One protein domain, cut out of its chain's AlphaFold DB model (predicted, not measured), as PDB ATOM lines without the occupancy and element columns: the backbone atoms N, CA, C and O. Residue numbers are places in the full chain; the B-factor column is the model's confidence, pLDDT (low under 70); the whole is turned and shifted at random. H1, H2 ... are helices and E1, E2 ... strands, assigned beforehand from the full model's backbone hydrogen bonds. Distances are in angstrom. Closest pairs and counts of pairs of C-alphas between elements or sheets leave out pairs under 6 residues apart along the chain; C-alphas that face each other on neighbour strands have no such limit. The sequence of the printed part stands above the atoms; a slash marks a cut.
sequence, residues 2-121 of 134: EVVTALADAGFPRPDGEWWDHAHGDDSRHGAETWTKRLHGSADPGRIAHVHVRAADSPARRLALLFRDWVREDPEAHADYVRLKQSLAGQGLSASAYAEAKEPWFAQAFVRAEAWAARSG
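AT A GLANCE: This is residues 2 to 121 of the 134 residues of the protein "GrpB family protein" of Actinobacteria bacterium (UniProt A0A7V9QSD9). A small, twisted meander of three strands, E1 to E3, lies between H1 at one end and a helical lobe at the other. In the lobe, H3 and H5 run opposite ways, H2 crosses H5 and meets H3 at a corner, and the short H4 lies between the end of H3 and the start of H5. The printed part has 120 residues, with five named helices and three named strands in the order H1 E1 E2 E3 H2 H3 H4 H5; the sheet's order is E1, E2, E3, all antiparallel, and the class is mixed, helices and strands. The whole is compact, with a radius of gyration of the C-alphas of 15.6 A and spans of 42 by 36 by 28 A.

HOW THE PARTS SIT: H1, residues 2 to 9, is on the sheet of E1, residues 19 to 22, E2, residues 34 to 41, and E3, residues 50 to 53, at a height over the sheet of 10.3 A on a local plane fitted to just 6 C-alphas. The closest C-alphas of H1 and E2 are those of Leu 7 and His 40, 7.7 A apart. E1 and E2 form a hairpin, with N 21 and O 35 within hydrogen-bond range at 2.9 A. E2 and E3 form another hairpin, with N 51 and O 40 at 2.8 A. E2 bends by 52 degrees at residue 37 and its pairing is staggered, with E1 over residues 34 to 37 and with E3 over 38 to 41. The sheet is only just strongly twisted, its C-alphas lying up to 4.4 A off the best plane. H2, residues 59 to 73, only grazes the sheet with residues 59 to 64. H2 and H3, residues 75 to 89, touch only at the corner, closest at the C-alphas of Val 71 and His 78, 5.0 A, and are only just about perpendicular at 71 degrees. H4, residues 95 to 100, is close to H3 but not clearly touching, the C-alphas of Leu 88 and Tyr 98 being closest at 6.7 A. H5, residues 103 to 120, touches H2 with its residues 110 to 117 alone, about perpendicular at 74 degrees, closest at the C-alphas of Trp 70 and Ala 113, 6.0 A. H3 and H5 are close but not clearly touching, at a shallow tilt of 13 degrees, opposite ways; their closest C-alphas, those of Ala 77 and Ala 109, are 7.9 A apart. H1 is apart from H2, H3, H4 and H5. Every O i to N i+4 pair is within hydrogen-bond range in H1, H2, H3 and H4, and 12 of 14 in H5.

IN THESE COORDINATES: H1 begins at C-alpha 2, (253.921, 188.396, 131.712). E2 is 20.5 A long, H2 and H3 21.0 A each, and H5 24.9 A, ending at C-alpha 120, (230.499, 208.696, 110.996).

THE WHOLE: The C-alphas of Asp 9 and Arg 119 are the two farthest apart, at 42.6 A. The printed part has no cut, and the link from E1 to E2, 11 residues, is long. Mean pLDDT of the printed part is 91.2; residues 25 to 32 are under 70.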
ATOM      1  N   GLU A   2     253.932 189.424 132.764       87.38
ATOM      2  CA  GLU A   2     253.921 188.396 131.712       87.38
ATOM      3  C   GLU A   2     254.012 188.958 130.283       87.38
ATOM      4  O   GLU A   2     254.931 188.609 129.556       87.38
ATOM      5  N   VAL A   3     253.153 189.918 129.905       86.00
ATOM      6  CA  VAL A   3     253.222 190.584 128.583       86.00
ATOM      7  C   VAL A   3     254.585 191.228 128.310       86.00
ATOM      8  O   VAL A   3     255.019 191.277 127.165       86.00
ATOM      9  N   VAL A   4     255.267 191.733 129.345       88.19
ATOM     10  CA  VAL A   4     256.584 192.363 129.170       88.19
ATOM     11  C   VAL A   4     257.628 191.307 128.825       88.19
ATOM     12  O   VAL A   4     258.373 191.499 127.871       88.19
ATOM     13  N   THR A   5     257.642 190.203 129.573       91.44
ATOM     14  CA  THR A   5     258.531 189.063 129.329       91.44
ATOM     15  C   THR A   5     258.260 188.442 127.964       91.44
ATOM     16  O   THR A   5     259.172 188.351 127.155       91.44
ATOM     17  N   ALA A   6     256.997 188.144 127.647       94.50
ATOM     18  CA  ALA A   6     256.622 187.538 126.373       94.50
ATOM     19  C   ALA A   6     257.029 188.396 125.160       94.50
ATOM     20  O   ALA A   6     257.493 187.867 124.155       94.50
ATOM     21  N   LEU A   7     256.885 189.726 125.245       95.62
ATOM     22  CA  LEU A   7     257.344 190.627 124.183       95.62
ATOM     23  C   LEU A   7     258.872 190.668 124.082       95.62
ATOM     24  O   LEU A   7     259.393 190.664 122.969       95.62
ATOM     25  N   ALA A   8     259.587 190.687 125.209       94.56
ATOM     26  CA  ALA A   8     261.047 190.662 125.210       94.56
ATOM     27  C   ALA A   8     261.593 189.366 124.587       94.56
ATOM     28  O   ALA A   8     262.437 189.442 123.695       94.56
ATOM     29  N   ASP A   9     261.046 188.212 124.976       96.00
ATOM     30  CA  ASP A   9     261.406 186.898 124.427       96.00
ATOM     31  C   ASP A   9     261.101 186.798 122.924       96.00
ATOM     32  O   ASP A   9     261.806 186.121 122.177       96.00
ATOM     33  N   ALA A  10     260.088 187.531 122.450       96.12
ATOM     34  CA  ALA A  10     259.747 187.652 121.033       96.12
ATOM     35  C   ALA A  10     260.611 188.669 120.254       96.12
ATOM     36  O   ALA A  10     260.310 188.960 119.096       96.12
ATOM     37  N   GLY A  11     261.665 189.229 120.859       96.69
ATOM     38  CA  GLY A  11     262.566 190.190 120.211       96.69
ATOM     39  C   GLY A  11     262.111 191.649 120.293       96.69
ATOM     40  O   GLY A  11     262.632 192.494 119.564       96.69
ATOM     41  N   PHE A  12     261.163 191.963 121.181       97.19
ATOM     42  CA  PHE A  12     260.698 193.323 121.461       97.19
ATOM     43  C   PHE A  12     261.018 193.731 122.908       97.19
ATOM     44  O   PHE A  12     260.106 193.843 123.742       97.19
ATOM     45  N   PRO A  13     262.303 193.929 123.261       96.00
ATOM     46  CA  PRO A  13     262.674 194.371 124.596       96.00
ATOM     47  C   PRO A  13     262.040 195.722 124.938       96.00
ATOM     48  O   PRO A  13     261.704 196.546 124.078       96.00
ATOM     49  N   ARG A  14     261.875 195.949 126.239       94.00
ATOM     50  CA  ARG A  14     261.407 197.227 126.764       94.00
ATOM     51  C   ARG A  14     262.608 198.162 126.958       94.00
ATOM     52  O   ARG A  14     263.501 197.791 127.716       94.00
ATOM     53  N   PRO A  15     262.631 199.357 126.343       90.69
ATOM     54  CA  PRO A  15     263.600 200.382 126.698       90.69
ATOM     55  C   PRO A  15     263.343 200.900 128.118       90.69
ATOM     56  O   PRO A  15     262.193 200.979 128.573       90.69
ATOM     57  N   ASP A  16     264.425 201.280 128.794       88.44
ATOM     58  CA  ASP A  16     264.372 201.878 130.124       88.44
ATOM     59  C   ASP A  16     263.533 203.164 130.144       88.44
ATOM     60  O   ASP A  16     263.279 203.798 129.117       88.44
ATOM     61  N   GLY A  17     263.089 203.539 131.344       86.81
ATOM     62  CA  GLY A  17     262.344 204.768 131.586       86.81
ATOM     63  C   GLY A  17     260.826 204.609 131.664       86.81
ATOM     64  O   GLY A  17     260.234 203.520 131.561       86.81
ATOM     65  N   GLU A  18     260.202 205.757 131.900       87.62
ATOM     66  CA  GLU A  18     258.759 205.927 131.941       87.62
ATOM     67  C   GLU A  18     258.266 206.407 130.584       87.62
ATOM     68  O   GLU A  18     258.889 207.235 129.927       87.62
ATOM     69  N   TRP A  19     257.141 205.851 130.153       90.50
ATOM     70  CA  TRP A  19     256.589 206.110 128.836       90.50
ATOM     71  C   TRP A  19     255.120 206.467 128.983       90.50
ATOM     72  O   TRP A  19     254.372 205.788 129.692       90.50
ATOM     73  N   TRP A  20     254.693 207.501 128.273       91.69
ATOM     74  CA  TRP A  20     253.326 208.001 128.333       91.69
ATOM     75  C   TRP A  20     252.816 208.420 126.956       91.69
ATOM     76  O   TRP A  20     253.586 208.578 126.006       91.69
ATOM     77  N   ASP A  21     251.500 208.514 126.816       90.06
ATOM     78  CA  ASP A  21     250.840 209.260 125.743       90.06
ATOM     79  C   ASP A  21     250.383 210.618 126.294       90.06
ATOM     80  O   ASP A  21     250.022 210.710 127.470       90.06
ATOM     81  N   HIS A  22     250.390 211.656 125.459       88.19
ATOM     82  CA  HIS A  22     249.741 212.922 125.788       88.19
ATOM     83  C   HIS A  22     248.221 212.750 125.713       88.19
ATOM     84  O   HIS A  22     247.699 212.088 124.810       88.19
ATOM     85  N   ALA A  23     247.509 213.307 126.691       86.12
ATOM     86  CA  ALA A  23     246.056 213.338 126.662       86.12
ATOM     87  C   ALA A  23     245.563 214.339 125.607       86.12
ATOM     88  O   ALA A  23     246.045 215.473 125.534       86.12
ATOM     89  N   HIS A  24     244.565 213.927 124.823       83.56
ATOM     90  CA  HIS A  24     243.840 214.792 123.893       83.56
ATOM     91  C   HIS A  24     242.333 214.491 123.949       83.56
ATOM     92  O   HIS A  24     241.934 213.354 124.201       83.56
ATOM     93  N   GLY A  25     241.497 215.499 123.699       68.88
ATOM     94  CA  GLY A  25     240.041 215.431 123.853       68.88
ATOM     95  C   GLY A  25     239.444 216.789 124.235       68.88
ATOM     96  O   GLY A  25     240.185 217.725 124.534       68.88
ATOM     97  N   ASP A  26     238.113 216.888 124.216       57.38
ATOM     98  CA  ASP A  26     237.349 218.126 124.475       57.38
ATOM     99  C   ASP A  26     237.491 218.635 125.929       57.38
ATOM    100  O   ASP A  26     237.492 219.833 126.192       57.38
ATOM    101  N   ASP A  27     237.695 217.724 126.885       53.97
ATOM    102  CA  ASP A  27     237.853 218.009 128.318       53.97
ATOM    103  C   ASP A  27     239.313 218.016 128.802       53.97
ATOM    104  O   ASP A  27     239.615 218.479 129.909       53.97
ATOM    105  N   SER A  28     240.237 217.507 127.982       53.78
ATOM    106  CA  SER A  28     241.647 217.441 128.337       53.78
ATOM    107  C   SER A  28     242.208 218.858 128.384       53.78
ATOM    108  O   SER A  28     242.354 219.537 127.368       53.78
ATOM    109  N   ARG A  29     242.503 219.316 129.604       51.41
ATOM    110  CA  ARG A  29     243.185 220.583 129.885       51.41
ATOM    111  C   ARG A  29     244.450 220.599 129.033       51.41
ATOM    112  O   ARG A  29     245.388 219.861 129.327       51.41
ATOM    113  N   HIS A  30     244.398 221.353 127.940       50.25
ATOM    114  CA  HIS A  30     245.313 221.322 126.802       50.25
ATOM    115  C   HIS A  30     246.701 220.728 127.110       50.25
ATOM    116  O   HIS A  30     247.575 221.412 127.636       50.25
ATOM    117  N   GLY A  31     246.890 219.441 126.792       53.88
ATOM    118  CA  GLY A  31     248.198 218.778 126.712       53.88
ATOM    119  C   GLY A  31     248.969 218.535 128.019       53.88
ATOM    120  O   GLY A  31     250.084 218.022 127.945       53.88
ATOM    121  N   ALA A  32     248.425 218.872 129.194       64.75
ATOM    122  CA  ALA A  32     249.156 218.730 130.462       64.75
ATOM    123  C   ALA A  32     249.024 217.338 131.108       64.75
ATOM    124  O   ALA A  32     249.892 216.926 131.877       64.75
ATOM    125  N   GLU A  33     247.943 216.610 130.821       82.69
ATOM    126  CA  GLU A  33     247.738 215.263 131.353       82.69
ATOM    127  C   GLU A  33     248.464 214.217 130.498       82.69
ATOM    128  O   GLU A  33     248.500 214.297 129.267       82.69
ATOM    129  N   THR A  34     249.042 213.219 131.163       86.56
ATOM    130  CA  THR A  34     249.743 212.109 130.521       86.56
ATOM    131  C   THR A  34     249.154 210.777 130.969       86.56
ATOM    132  O   THR A  34     248.768 210.599 132.126       86.56
ATOM    133  N   TRP A  35     249.083 209.821 130.045       90.00
ATOM    134  CA  TRP A  35     248.592 208.473 130.319       90.00
ATOM    135  C   TRP A  35     249.730 207.467 130.215       90.00
ATOM    136  O   TRP A  35     250.306 207.277 129.140       90.00
ATOM    137  N   THR A  36     250.049 206.797 131.322       90.31
ATOM    138  CA  THR A  36     251.126 205.803 131.371       90.31
ATOM    139  C   THR A  36     250.873 204.655 130.394       90.31
ATOM    140  O   THR A  36     249.777 204.095 130.314       90.31
ATOM    141  N   LYS A  37     251.928 204.246 129.688       90.06
ATOM    142  CA  LYS A  37     251.930 203.087 128.792       90.06
ATOM    143  C   LYS A  37     253.190 202.254 128.996       90.06
ATOM    144  O   LYS A  37     254.126 202.662 129.678       90.06
ATOM    145  N   ARG A  38     253.238 201.080 128.367       92.69
ATOM    146  CA  ARG A  38     254.512 200.378 128.153       92.69
ATOM    147  C   ARG A  38     254.887 200.516 126.686       92.69
ATOM    148  O   ARG A  38     254.046 200.307 125.813       92.69
ATOM    149  N   LEU A  39     256.131 200.892 126.431       93.81
ATOM    150  CA  LEU A  39     256.709 200.929 125.096       93.81
ATOM    151  C   LEU A  39     257.722 199.794 124.983       93.81
ATOM    152  O   LEU A  39     258.433 199.518 125.942       93.81
ATOM    153  N   HIS A  40     257.755 199.143 123.830       95.88
ATOM    154  CA  HIS A  40     258.751 198.151 123.454       95.88
ATOM    155  C   HIS A  40     259.281 198.493 122.057       95.88
ATOM    156  O   HIS A  40     258.567 199.108 121.258       95.88
ATOM    157  N   GLY A  41     260.519 198.108 121.767       95.00
ATOM    158  CA  GLY A  41     261.166 198.342 120.477       95.00
ATOM    159  C   GLY A  41     261.691 197.043 119.883       95.00
ATOM    160  O   GLY A  41     262.045 196.141 120.628       95.00
ATOM    161  N   SER A  42     261.730 196.938 118.556       96.25
ATOM    162  CA  SER A  42     262.359 195.800 117.872       96.25
ATOM    163  C   SER A  42     263.859 195.733 118.172       96.25
ATOM    164  O   SER A  42     264.549 196.745 118.063       96.25
ATOM    165  N   ALA A  43     264.361 194.540 118.499       95.50
ATOM    166  CA  ALA A  43     265.795 194.252 118.565       95.50
ATOM    167  C   ALA A  43     266.414 193.964 117.182       95.50
ATOM    168  O   ALA A  43     267.635 193.885 117.067       95.50
ATOM    169  N   ASP A  44     265.593 193.807 116.136       95.31
ATOM    170  CA  ASP A  44     266.053 193.603 114.761       95.31
ATOM    171  C   ASP A  44     266.382 194.956 114.096       95.31
ATOM    172  O   ASP A  44     265.460 195.728 113.792       95.31
ATOM    173  N   PRO A  45     267.666 195.261 113.816       91.75
ATOM    174  CA  PRO A  45     268.054 196.515 113.172       91.75
ATOM    175  C   PRO A  45     267.555 196.621 111.724       91.75
ATOM    176  O   PRO A  45     267.436 197.729 111.201       91.75
ATOM    177  N   GLY A  46     267.234 195.496 111.072       95.44
ATOM    178  CA  GLY A  46     266.639 195.460 109.736       95.44
ATOM    179  C   GLY A  46     265.141 195.774 109.728       95.44
ATOM    180  O   GLY A  46     264.570 196.022 108.665       95.44
ATOM    181  N   ARG A  47     264.491 195.796 110.901       93.56
ATOM    182  CA  ARG A  47     263.049 196.010 111.026       93.56
ATOM    183  C   ARG A  47     262.702 196.822 112.268       93.56
ATOM    184  O   ARG A  47     262.278 196.291 113.294       93.56
ATOM    185  N   ILE A  48     262.806 198.141 112.140       93.00
ATOM    186  CA  ILE A  48     262.407 199.072 113.198       93.00
ATOM    187  C   ILE A  48     260.896 198.975 113.449       93.00
ATOM    188  O   ILE A  48     260.085 199.162 112.542       93.00
ATOM    189  N   ALA A  49     260.517 198.712 114.700       94.69
ATOM    190  CA  ALA A  49     259.129 198.711 115.145       94.69
ATOM    191  C   ALA A  49     259.015 199.250 116.574       94.69
ATOM    192  O   ALA A  49     259.845 198.940 117.426       94.69
ATOM    193  N   HIS A  50     257.953 200.017 116.827       93.56
ATOM    194  CA  HIS A  50     257.539 200.445 118.161       93.56
ATOM    195  C   HIS A  50     256.238 199.735 118.532       93.56
ATOM    196  O   HIS A  50     255.238 199.837 117.818       93.56
ATOM    197  N   VAL A  51     256.238 199.034 119.662       95.25
ATOM    198  CA  VAL A  51     255.076 198.307 120.179       95.25
ATOM    199  C   VAL A  51     254.556 199.040 121.412       95.25
ATOM    200  O   VAL A  51     255.183 199.060 122.470       95.25
ATOM    201  N   HIS A  52     253.395 199.674 121.256       94.50
ATOM    202  CA  HIS A  52     252.729 200.429 122.313       94.50
ATOM    203  C   HIS A  52     251.696 199.545 123.012       94.50
ATOM    204  O   HIS A  52     250.686 199.175 122.414       94.50
ATOM    205  N   VAL A  53     251.913 199.253 124.290       93.31
ATOM    206  CA  VAL A  53     250.990 198.467 125.111       93.31
ATOM    207  C   VAL A  53     250.211 199.406 126.025       93.31
ATOM    208  O   VAL A  53     250.785 200.135 126.837       93.31
ATOM    209  N   ARG A  54     248.886 199.366 125.892       92.31
ATOM    210  CA  ARG A  54     247.929 200.211 126.615       92.31
ATOM    211  C   ARG A  54     246.877 199.340 127.292       92.31
ATOM    212  O   ARG A  54     246.556 198.269 126.776       92.31
ATOM    213  N   ALA A  55     246.330 199.805 128.414       89.00
ATOM    214  CA  ALA A  55     245.159 199.166 129.004       89.00
ATOM    215  C   ALA A  55     243.996 199.186 128.004       89.00
ATOM    216  O   ALA A  55     243.851 200.101 127.192       89.00
ATOM    217  N   ALA A  56     243.196 198.130 128.010       86.88
ATOM    218  CA  ALA A  56     242.265 197.891 126.923       86.88
ATOM    219  C   ALA A  56     240.998 198.782 127.009       86.88
ATOM    220  O   ALA A  56     240.238 198.883 126.042       86.88
ATOM    221  N   ASP A  57     240.767 199.433 128.148       85.12
ATOM    222  CA  ASP A  57     239.783 200.492 128.427       85.12
ATOM    223  C   ASP A  57     240.368 201.904 128.389       85.12
ATOM    224  O   ASP A  57     239.625 202.861 128.589       85.12
ATOM    225  N   SER A  58     241.664 202.069 128.116       87.94
ATOM    226  CA  SER A  58     242.259 203.395 128.232       87.94
ATOM    227  C   SER A  58     241.792 204.350 127.124       87.94
ATOM    228  O   SER A  58     241.674 203.944 125.956       87.94
ATOM    229  N   PRO A  59     241.629 205.648 127.444       90.62
ATOM    230  CA  PRO A  59     241.438 206.699 126.443       90.62
ATOM    231  C   PRO A  59     242.536 206.687 125.369       90.62
ATOM    232  O   PRO A  59     242.251 206.792 124.176       90.62
ATOM    233  N   ALA A  60     243.783 206.415 125.771       91.62
ATOM    234  CA  ALA A  60     244.927 206.290 124.872       91.62
ATOM    235  C   ALA A  60     244.735 205.211 123.786       91.62
ATOM    236  O   ALA A  60     245.120 205.412 122.632       91.62
ATOM    237  N   ARG A  61     244.128 204.054 124.119       93.12
ATOM    238  CA  ARG A  61     243.798 203.016 123.120       93.12
ATOM    239  C   ARG A  61     242.791 203.556 122.112       93.12
ATOM    240  O   ARG A  61     242.977 203.349 120.915       93.12
ATOM    241  N   ARG A  62     241.731 204.215 122.588       93.81
ATOM    242  CA  ARG A  62     240.692 204.769 121.716       93.81
ATOM    243  C   ARG A  62     241.285 205.803 120.763       93.81
ATOM    244  O   ARG A  62     241.076 205.663 119.565       93.81
ATOM    245  N   LEU A  63     242.052 206.774 121.264       94.00
ATOM    246  CA  LEU A  63     242.660 207.810 120.424       94.00
ATOM    247  C   LEU A  63     243.605 207.237 119.368       94.00
ATOM    248  O   LEU A  63     243.556 207.655 118.215       94.00
ATOM    249  N   ALA A  64     244.430 206.248 119.726       94.88
ATOM    250  CA  ALA A  64     245.328 205.611 118.765       94.88
ATOM    251  C   ALA A  64     244.564 204.941 117.606       94.88
ATOM    252  O   ALA A  64     245.004 205.001 116.457       94.88
ATOM    253  N   LEU A  65     243.421 204.311 117.899       96.19
ATOM    254  CA  LEU A  65     242.561 203.692 116.888       96.19
ATOM    255  C   LEU A  65     241.782 204.738 116.085       96.19
ATOM    256  O   LEU A  65     241.746 204.640 114.863       96.19
ATOM    257  N   LEU A  66     241.236 205.757 116.756       97.31
ATOM    258  CA  LEU A  66     240.528 206.866 116.124       97.31
ATOM    259  C   LEU A  66     241.424 207.561 115.102       97.31
ATOM    260  O   LEU A  66     241.046 207.696 113.945       97.31
ATOM    261  N   PHE A  67     242.631 207.956 115.509       97.44
ATOM    262  CA  PHE A  67     243.568 208.639 114.628       97.44
ATOM    263  C   PHE A  67     243.915 207.792 113.401       97.44
ATOM    264  O   PHE A  67     243.911 208.297 112.281       97.44
ATOM    265  N   ARG A  68     244.184 206.493 113.600       97.62
ATOM    266  CA  ARG A  68     244.473 205.556 112.507       97.62
ATOM    267  C   ARG A  68     243.326 205.502 111.500       97.62
ATOM    268  O   ARG A  68     243.594 205.545 110.304       97.62
ATOM    269  N   ASP A  69     242.098 205.340 111.979       98.44
ATOM    270  CA  ASP A  69     240.936 205.137 111.114       98.44
ATOM    271  C   ASP A  69     240.543 206.442 110.419       98.44
ATOM    272  O   ASP A  69     240.412 206.462 109.200       98.44
ATOM    273  N   TRP A  70     240.494 207.553 111.157       98.38
ATOM    274  CA  TRP A  70     240.224 208.875 110.595       98.38
ATOM    275  C   TRP A  70     241.220 209.249 109.491       98.38
ATOM    276  O   TRP A  70     240.806 209.585 108.389       98.38
ATOM    277  N   VAL A  71     242.531 209.125 109.731       98.25
ATOM    278  CA  VAL A  71     243.557 209.471 108.729       98.25
ATOM    279  C   VAL A  71     243.525 208.546 107.506       98.25
ATOM    280  O   VAL A  71     244.017 208.921 106.447       98.25
ATOM    281  N   ARG A  72     242.980 207.330 107.617       97.94
ATOM    282  CA  ARG A  72     242.810 206.432 106.464       97.94
ATOM    283  C   ARG A  72     241.598 206.793 105.613       97.94
ATOM    284  O   ARG A  72     241.663 206.630 104.400       97.94
ATOM    285  N   GLU A  73     240.530 207.258 106.247       98.06
ATOM    286  CA  GLU A  73     239.248 207.557 105.598       98.06
ATOM    287  C   GLU A  73     239.130 209.013 105.123       98.06
ATOM    288  O   GLU A  73     238.311 209.316 104.261       98.06
ATOM    289  N   ASP A  74     239.931 209.929 105.672       98.12
ATOM    290  CA  ASP A  74     239.904 211.361 105.367       98.12
ATOM    291  C   ASP A  74     241.167 211.770 104.572       98.12
ATOM    292  O   ASP A  74     242.254 211.915 105.151       98.12
ATOM    293  N   PRO A  75     241.069 211.951 103.235       97.81
ATOM    294  CA  PRO A  75     242.224 212.265 102.391       97.81
ATOM    295  C   PRO A  75     242.907 213.593 102.736       97.81
ATOM    296  O   PRO A  75     244.118 213.728 102.537       97.81
ATOM    297  N   GLU A  76     242.156 214.569 103.251       97.75
ATOM    298  CA  GLU A  76     242.701 215.863 103.663       97.75
ATOM    299  C   GLU A  76     243.528 215.702 104.941       97.75
ATOM    300  O   GLU A  76     244.690 216.113 104.983       97.75
ATOM    301  N   ALA A  77     242.989 214.993 105.939       97.94
ATOM    302  CA  ALA A  77     243.720 214.651 107.158       97.94
ATOM    303  C   ALA A  77     245.012 213.871 106.869       97.94
ATOM    304  O   ALA A  77     246.063 214.144 107.462       97.94
ATOM    305  N   HIS A  78     244.953 212.920 105.932       98.31
ATOM    306  CA  HIS A  78     246.123 212.186 105.458       98.31
ATOM    307  C   HIS A  78     247.182 213.111 104.857       98.31
ATOM    308  O   HIS A  78     248.353 213.044 105.247       98.31
ATOM    309  N   ALA A  79     246.781 213.984 103.929       98.31
ATOM    310  CA  ALA A  79     247.689 214.916 103.274       98.31
ATOM    311  C   ALA A  79     248.347 215.872 104.281       98.31
ATOM    312  O   ALA A  79     249.567 216.050 104.246       98.31
ATOM    313  N   ASP A  80     247.575 216.426 105.216       98.12
ATOM    314  CA  ASP A  80     248.082 217.289 106.285       98.12
ATOM    315  C   ASP A  80     249.119 216.572 107.154       98.12
ATOM    316  O   ASP A  80     250.200 217.110 107.420       98.12
ATOM    317  N   TYR A  81     248.828 215.336 107.569       98.06
ATOM    318  CA  TYR A  81     249.744 214.575 108.413       98.06
ATOM    319  C   TYR A  81     251.038 214.202 107.678       98.06
ATOM    320  O   TYR A  81     252.122 214.198 108.272       98.06
ATOM    321  N   VAL A  82     250.966 213.913 106.374       98.00
ATOM    322  CA  VAL A  82     252.157 213.701 105.536       98.00
ATOM    323  C   VAL A  82     253.013 214.966 105.480       98.00
ATOM    324  O   VAL A  82     254.215 214.875 105.749       98.00
ATOM    325  N   ARG A  83     252.413 216.135 105.210       97.81
ATOM    326  CA  ARG A  83     253.135 217.420 105.156       97.81
ATOM    327  C   ARG A  83     253.824 217.740 106.480       97.81
ATOM    328  O   ARG A  83     255.001 218.098 106.473       97.81
ATOM    329  N   LEU A  84     253.138 217.545 107.612       97.69
ATOM    330  CA  LEU A  84     253.736 217.714 108.941       97.69
ATOM    331  C   LEU A  84     254.976 216.830 109.101       97.69
ATOM    332  O   LEU A  84     256.048 217.317 109.459       97.69
ATOM    333  N   LYS A  85     254.846 215.525 108.824       96.12
ATOM    334  CA  LYS A  85     255.951 214.575 109.001       96.12
ATOM    335  C   LYS A  85     257.150 214.914 108.121       96.12
ATOM    336  O   LYS A  85     258.271 214.795 108.605       96.12
ATOM    337  N   GLN A  86     256.920 215.318 106.871       96.75
ATOM    338  CA  GLN A  86     257.978 215.717 105.939       96.75
ATOM    339  C   GLN A  86     258.688 216.992 106.401       96.75
ATOM    340  O   GLN A  86     259.915 217.019 106.437       96.75
ATOM    341  N   SER A  87     257.927 218.008 106.819       96.38
ATOM    342  CA  SER A  87     258.479 219.259 107.351       96.38
ATOM    343  C   SER A  87     259.370 219.010 108.570       96.38
ATOM    344  O   SER A  87     260.513 219.459 108.604       96.38
ATOM    345  N   LEU A  88     258.891 218.223 109.539       96.88
ATOM    346  CA  LEU A  88     259.649 217.906 110.751       96.88
ATOM    347  C   LEU A  88     260.863 217.003 110.477       96.88
ATOM    348  O   LEU A  88     261.899 217.158 111.120       96.88
ATOM    349  N   ALA A  89     260.768 216.074 109.520       93.62
ATOM    350  CA  ALA A  89     261.898 215.220 109.145       93.62
ATOM    351  C   ALA A  89     263.062 216.031 108.546       93.62
ATOM    352  O   ALA A  89     264.221 215.685 108.759       93.62
ATOM    353  N   GLY A  90     262.764 217.135 107.852       92.56
ATOM    354  CA  GLY A  90     263.771 218.042 107.299       92.56
ATOM    355  C   GLY A  90     264.539 218.868 108.340       92.56
ATOM    356  O   GLY A  90     265.510 219.525 107.980       92.56
ATOM    357  N   GLN A  91     264.135 218.843 109.614       94.75
ATOM    358  CA  GLN A  91     264.712 219.688 110.670       94.75
ATOM    359  C   GLN A  91     265.854 219.020 111.452       94.75
ATOM    360  O   GLN A  91     266.449 219.660 112.313       94.75
ATOM    361  N   GLY A  92     266.168 217.744 111.187       92.88
ATOM    362  CA  GLY A  92     267.260 217.039 111.874       92.88
ATOM    363  C   GLY A  92     267.034 216.836 113.379       92.88
ATOM    364  O   GLY A  92     267.993 216.748 114.142       92.88
ATOM    365  N   LEU A  93     265.772 216.792 113.815       94.94
ATOM    366  CA  LEU A  93     265.395 216.626 115.220       94.94
ATOM    367  C   LEU A  93     265.773 215.237 115.751       94.94
ATOM    368  O   LEU A  93     265.728 214.239 115.028       94.94
ATOM    369  N   SER A  94     266.065 215.158 117.052       93.44
ATOM    370  CA  SER A  94     266.117 213.873 117.753       93.44
ATOM    371  C   SER A  94     264.742 213.194 117.730       93.44
ATOM    372  O   SER A  94     263.716 213.844 117.533       93.44
ATOM    373  N   ALA A  95     264.690 211.884 117.981       87.44
ATOM    374  CA  ALA A  95     263.418 211.159 118.023       87.44
ATOM    375  C   ALA A  95     262.439 211.720 119.076       87.44
ATOM    376  O   ALA A  95     261.239 211.784 118.811       87.44
ATOM    377  N   SER A  96     262.943 212.157 120.238       88.00
ATOM    378  CA  SER A  96     262.131 212.784 121.288       88.00
ATOM    379  C   SER A  96     261.632 214.168 120.873       88.00
ATOM    380  O   SER A  96     260.429 214.407 120.912       88.00
ATOM    381  N   ALA A  97     262.515 215.036 120.371       92.88
ATOM    382  CA  ALA A  97     262.137 216.371 119.906       92.88
ATOM    383  C   ALA A  97     261.166 216.307 118.715       92.88
ATOM    384  O   ALA A  97     260.244 217.107 118.604       92.88
ATOM    385  N   TYR A  98     261.329 215.315 117.837       92.50
ATOM    386  CA  TYR A  98     260.413 215.051 116.733       92.50
ATOM    387  C   TYR A  98     259.027 214.596 117.208       92.50
ATOM    388  O   TYR A  98     258.029 214.921 116.565       92.50
ATOM    389  N   ALA A  99     258.949 213.827 118.299       90.44
ATOM    390  CA  ALA A  99     257.674 213.450 118.898       90.44
ATOM    391  C   ALA A  99     256.981 214.678 119.508       90.44
ATOM    392  O   ALA A  99     255.844 214.964 119.141       90.44
ATOM    393  N   GLU A 100     257.696 215.450 120.329       91.44
ATOM    394  CA  GLU A 100     257.185 216.675 120.963       91.44
ATOM    395  C   GLU A 100     256.728 217.722 119.939       91.44
ATOM    396  O   GLU A 100     255.664 218.322 120.082       91.44
ATOM    397  N   ALA A 101     257.475 217.903 118.846       95.12
ATOM    398  CA  ALA A 101     257.146 218.878 117.808       95.12
ATOM    399  C   ALA A 101     255.816 218.593 117.079       95.12
ATOM    400  O   ALA A 101     255.284 219.474 116.399       95.12
ATOM    401  N   LYS A 102     255.256 217.382 117.201       93.94
ATOM    402  CA  LYS A 102     253.941 217.041 116.633       93.94
ATOM    403  C   LYS A 102     252.778 217.393 117.547       93.94
ATOM    404  O   LYS A 102     251.663 217.525 117.046       93.94
ATOM    405  N   GLU A 103     253.013 217.532 118.846       92.69
ATOM    406  CA  GLU A 103     251.955 217.688 119.848       92.69
ATOM    407  C   GLU A 103     251.008 218.866 119.565       92.69
ATOM    408  O   GLU A 103     249.789 218.666 119.618       92.69
ATOM    409  N   PRO A 104     251.488 220.055 119.138       92.31
ATOM    410  CA  PRO A 104     250.589 221.156 118.788       92.31
ATOM    411  C   PRO A 104     249.643 220.818 117.629       92.31
ATOM    412  O   PRO A 104     248.484 221.236 117.621       92.31
ATOM    413  N   TRP A 105     250.120 220.041 116.652       95.12
ATOM    414  CA  TRP A 105     249.287 219.587 115.542       95.12
ATOM    415  C   TRP A 105     248.315 218.492 115.989       95.12
ATOM    416  O   TRP A 105     247.146 218.537 115.606       95.12
ATOM    417  N   PHE A 106     248.753 217.543 116.827       94.44
ATOM    418  CA  PHE A 106     247.877 216.493 117.356       94.44
ATOM    419  C   PHE A 106     246.712 217.067 118.160       94.44
ATOM    420  O   PHE A 106     245.583 216.618 117.965       94.44
ATOM    421  N   ALA A 107     246.939 218.105 118.967       91.00
ATOM    422  CA  ALA A 107     245.872 218.780 119.705       91.00
ATOM    423  C   ALA A 107     244.727 219.252 118.786       91.00
ATOM    424  O   ALA A 107     243.557 219.031 119.088       91.00
ATOM    425  N   GLN A 108     245.048 219.829 117.623       92.25
ATOM    426  CA  GLN A 108     244.047 220.255 116.635       92.25
ATOM    427  C   GLN A 108     243.485 219.077 115.827       92.25
ATOM    428  O   GLN A 108     242.304 219.043 115.476       92.25
ATOM    429  N   ALA A 109     244.328 218.096 115.512       95.00
ATOM    430  CA  ALA A 109     243.940 216.914 114.758       95.00
ATOM    431  C   ALA A 109     242.904 216.074 115.514       95.00
ATOM    432  O   ALA A 109     241.934 215.631 114.905       95.00
ATOM    433  N   PHE A 110     243.050 215.914 116.831       94.62
ATOM    434  CA  PHE A 110     242.098 215.147 117.629       94.62
ATOM    435  C   PHE A 110     240.727 215.818 117.739       94.62
ATOM    436  O   PHE A 110     239.732 215.104 117.719       94.62
ATOM    437  N   VAL A 111     240.631 217.153 117.707       93.75
ATOM    438  CA  VAL A 111     239.329 217.842 117.579       93.75
ATOM    439  C   VAL A 111     238.629 217.447 116.272       93.75
ATOM    440  O   VAL A 111     237.454 217.074 116.270       93.75
ATOM    441  N   ARG A 112     239.359 217.459 115.147       95.69
ATOM    442  CA  ARG A 112     238.819 217.048 113.835       95.69
ATOM    443  C   ARG A 112     238.457 215.562 113.794       95.69
ATOM    444  O   ARG A 112     237.433 215.202 113.208       95.69
ATOM    445  N   ALA A 113     239.277 214.720 114.419       96.94
ATOM    446  CA  ALA A 113     239.056 213.284 114.502       96.94
ATOM    447  C   ALA A 113     237.821 212.950 115.355       96.94
ATOM    448  O   ALA A 113     237.019 212.113 114.955       96.94
ATOM    449  N   GLU A 114     237.601 213.630 116.483       95.81
ATOM    450  CA  GLU A 114     236.392 213.434 117.297       95.81
ATOM    451  C   GLU A 114     235.132 213.903 116.560       95.81
ATOM    452  O   GLU A 114     234.127 213.189 116.524       95.81
ATOM    453  N   ALA A 115     235.201 215.038 115.857       95.75
ATOM    454  CA  ALA A 115     234.122 215.460 114.966       95.75
ATOM    455  C   ALA A 115     233.867 214.430 113.847       95.75
ATOM    456  O   ALA A 115     232.742 214.297 113.362       95.75
ATOM    457  N   TRP A 116     234.900 213.699 113.410       97.69
ATOM    458  CA  TRP A 116     234.759 212.602 112.448       97.69
ATOM    459  C   TRP A 116     234.085 211.390 113.063       97.69
ATOM    460  O   TRP A 116     233.176 210.827 112.453       97.69
ATOM    461  N   ALA A 117     234.462 211.029 114.284       97.31
ATOM    462  CA  ALA A 117     233.829 209.930 114.986       97.31
ATOM    463  C   ALA A 117     232.331 210.184 115.188       97.31
ATOM    464  O   ALA A 117     231.514 209.321 114.871       97.31
ATOM    465  N   ALA A 118     231.966 211.398 115.612       96.88
ATOM    466  CA  ALA A 118     230.575 211.790 115.812       96.88
ATOM    467  C   ALA A 118     229.744 211.711 114.518       96.88
ATOM    468  O   ALA A 118     228.654 211.143 114.525       96.88
ATOM    469  N   ARG A 119     230.256 212.239 113.394       97.62
ATOM    470  CA  ARG A 119     229.518 212.254 112.111       97.62
ATOM    471  C   ARG A 119     229.438 210.889 111.423       97.62
ATOM    472  O   ARG A 119     228.485 210.642 110.694       97.62
ATOM    473  N   SER A 120     230.435 210.028 111.621       97.88
ATOM    474  CA  SER A 120     230.499 208.696 110.996       97.88
ATOM    475  C   SER A 120     229.869 207.590 111.847       97.88
ATOM    476  O   SER A 120     229.695 206.474 111.363       97.88
ATOM    477  N   GLY A 121     229.551 207.873 113.115       97.38
ATOM    478  CA  GLY A 121     229.160 206.847 114.082       97.38
ATOM    479  C   GLY A 121     230.307 205.897 114.447       97.38
ATOM    480  O   GLY A 121     230.057 204.784 114.914       97.38
TER     481      GLY A 121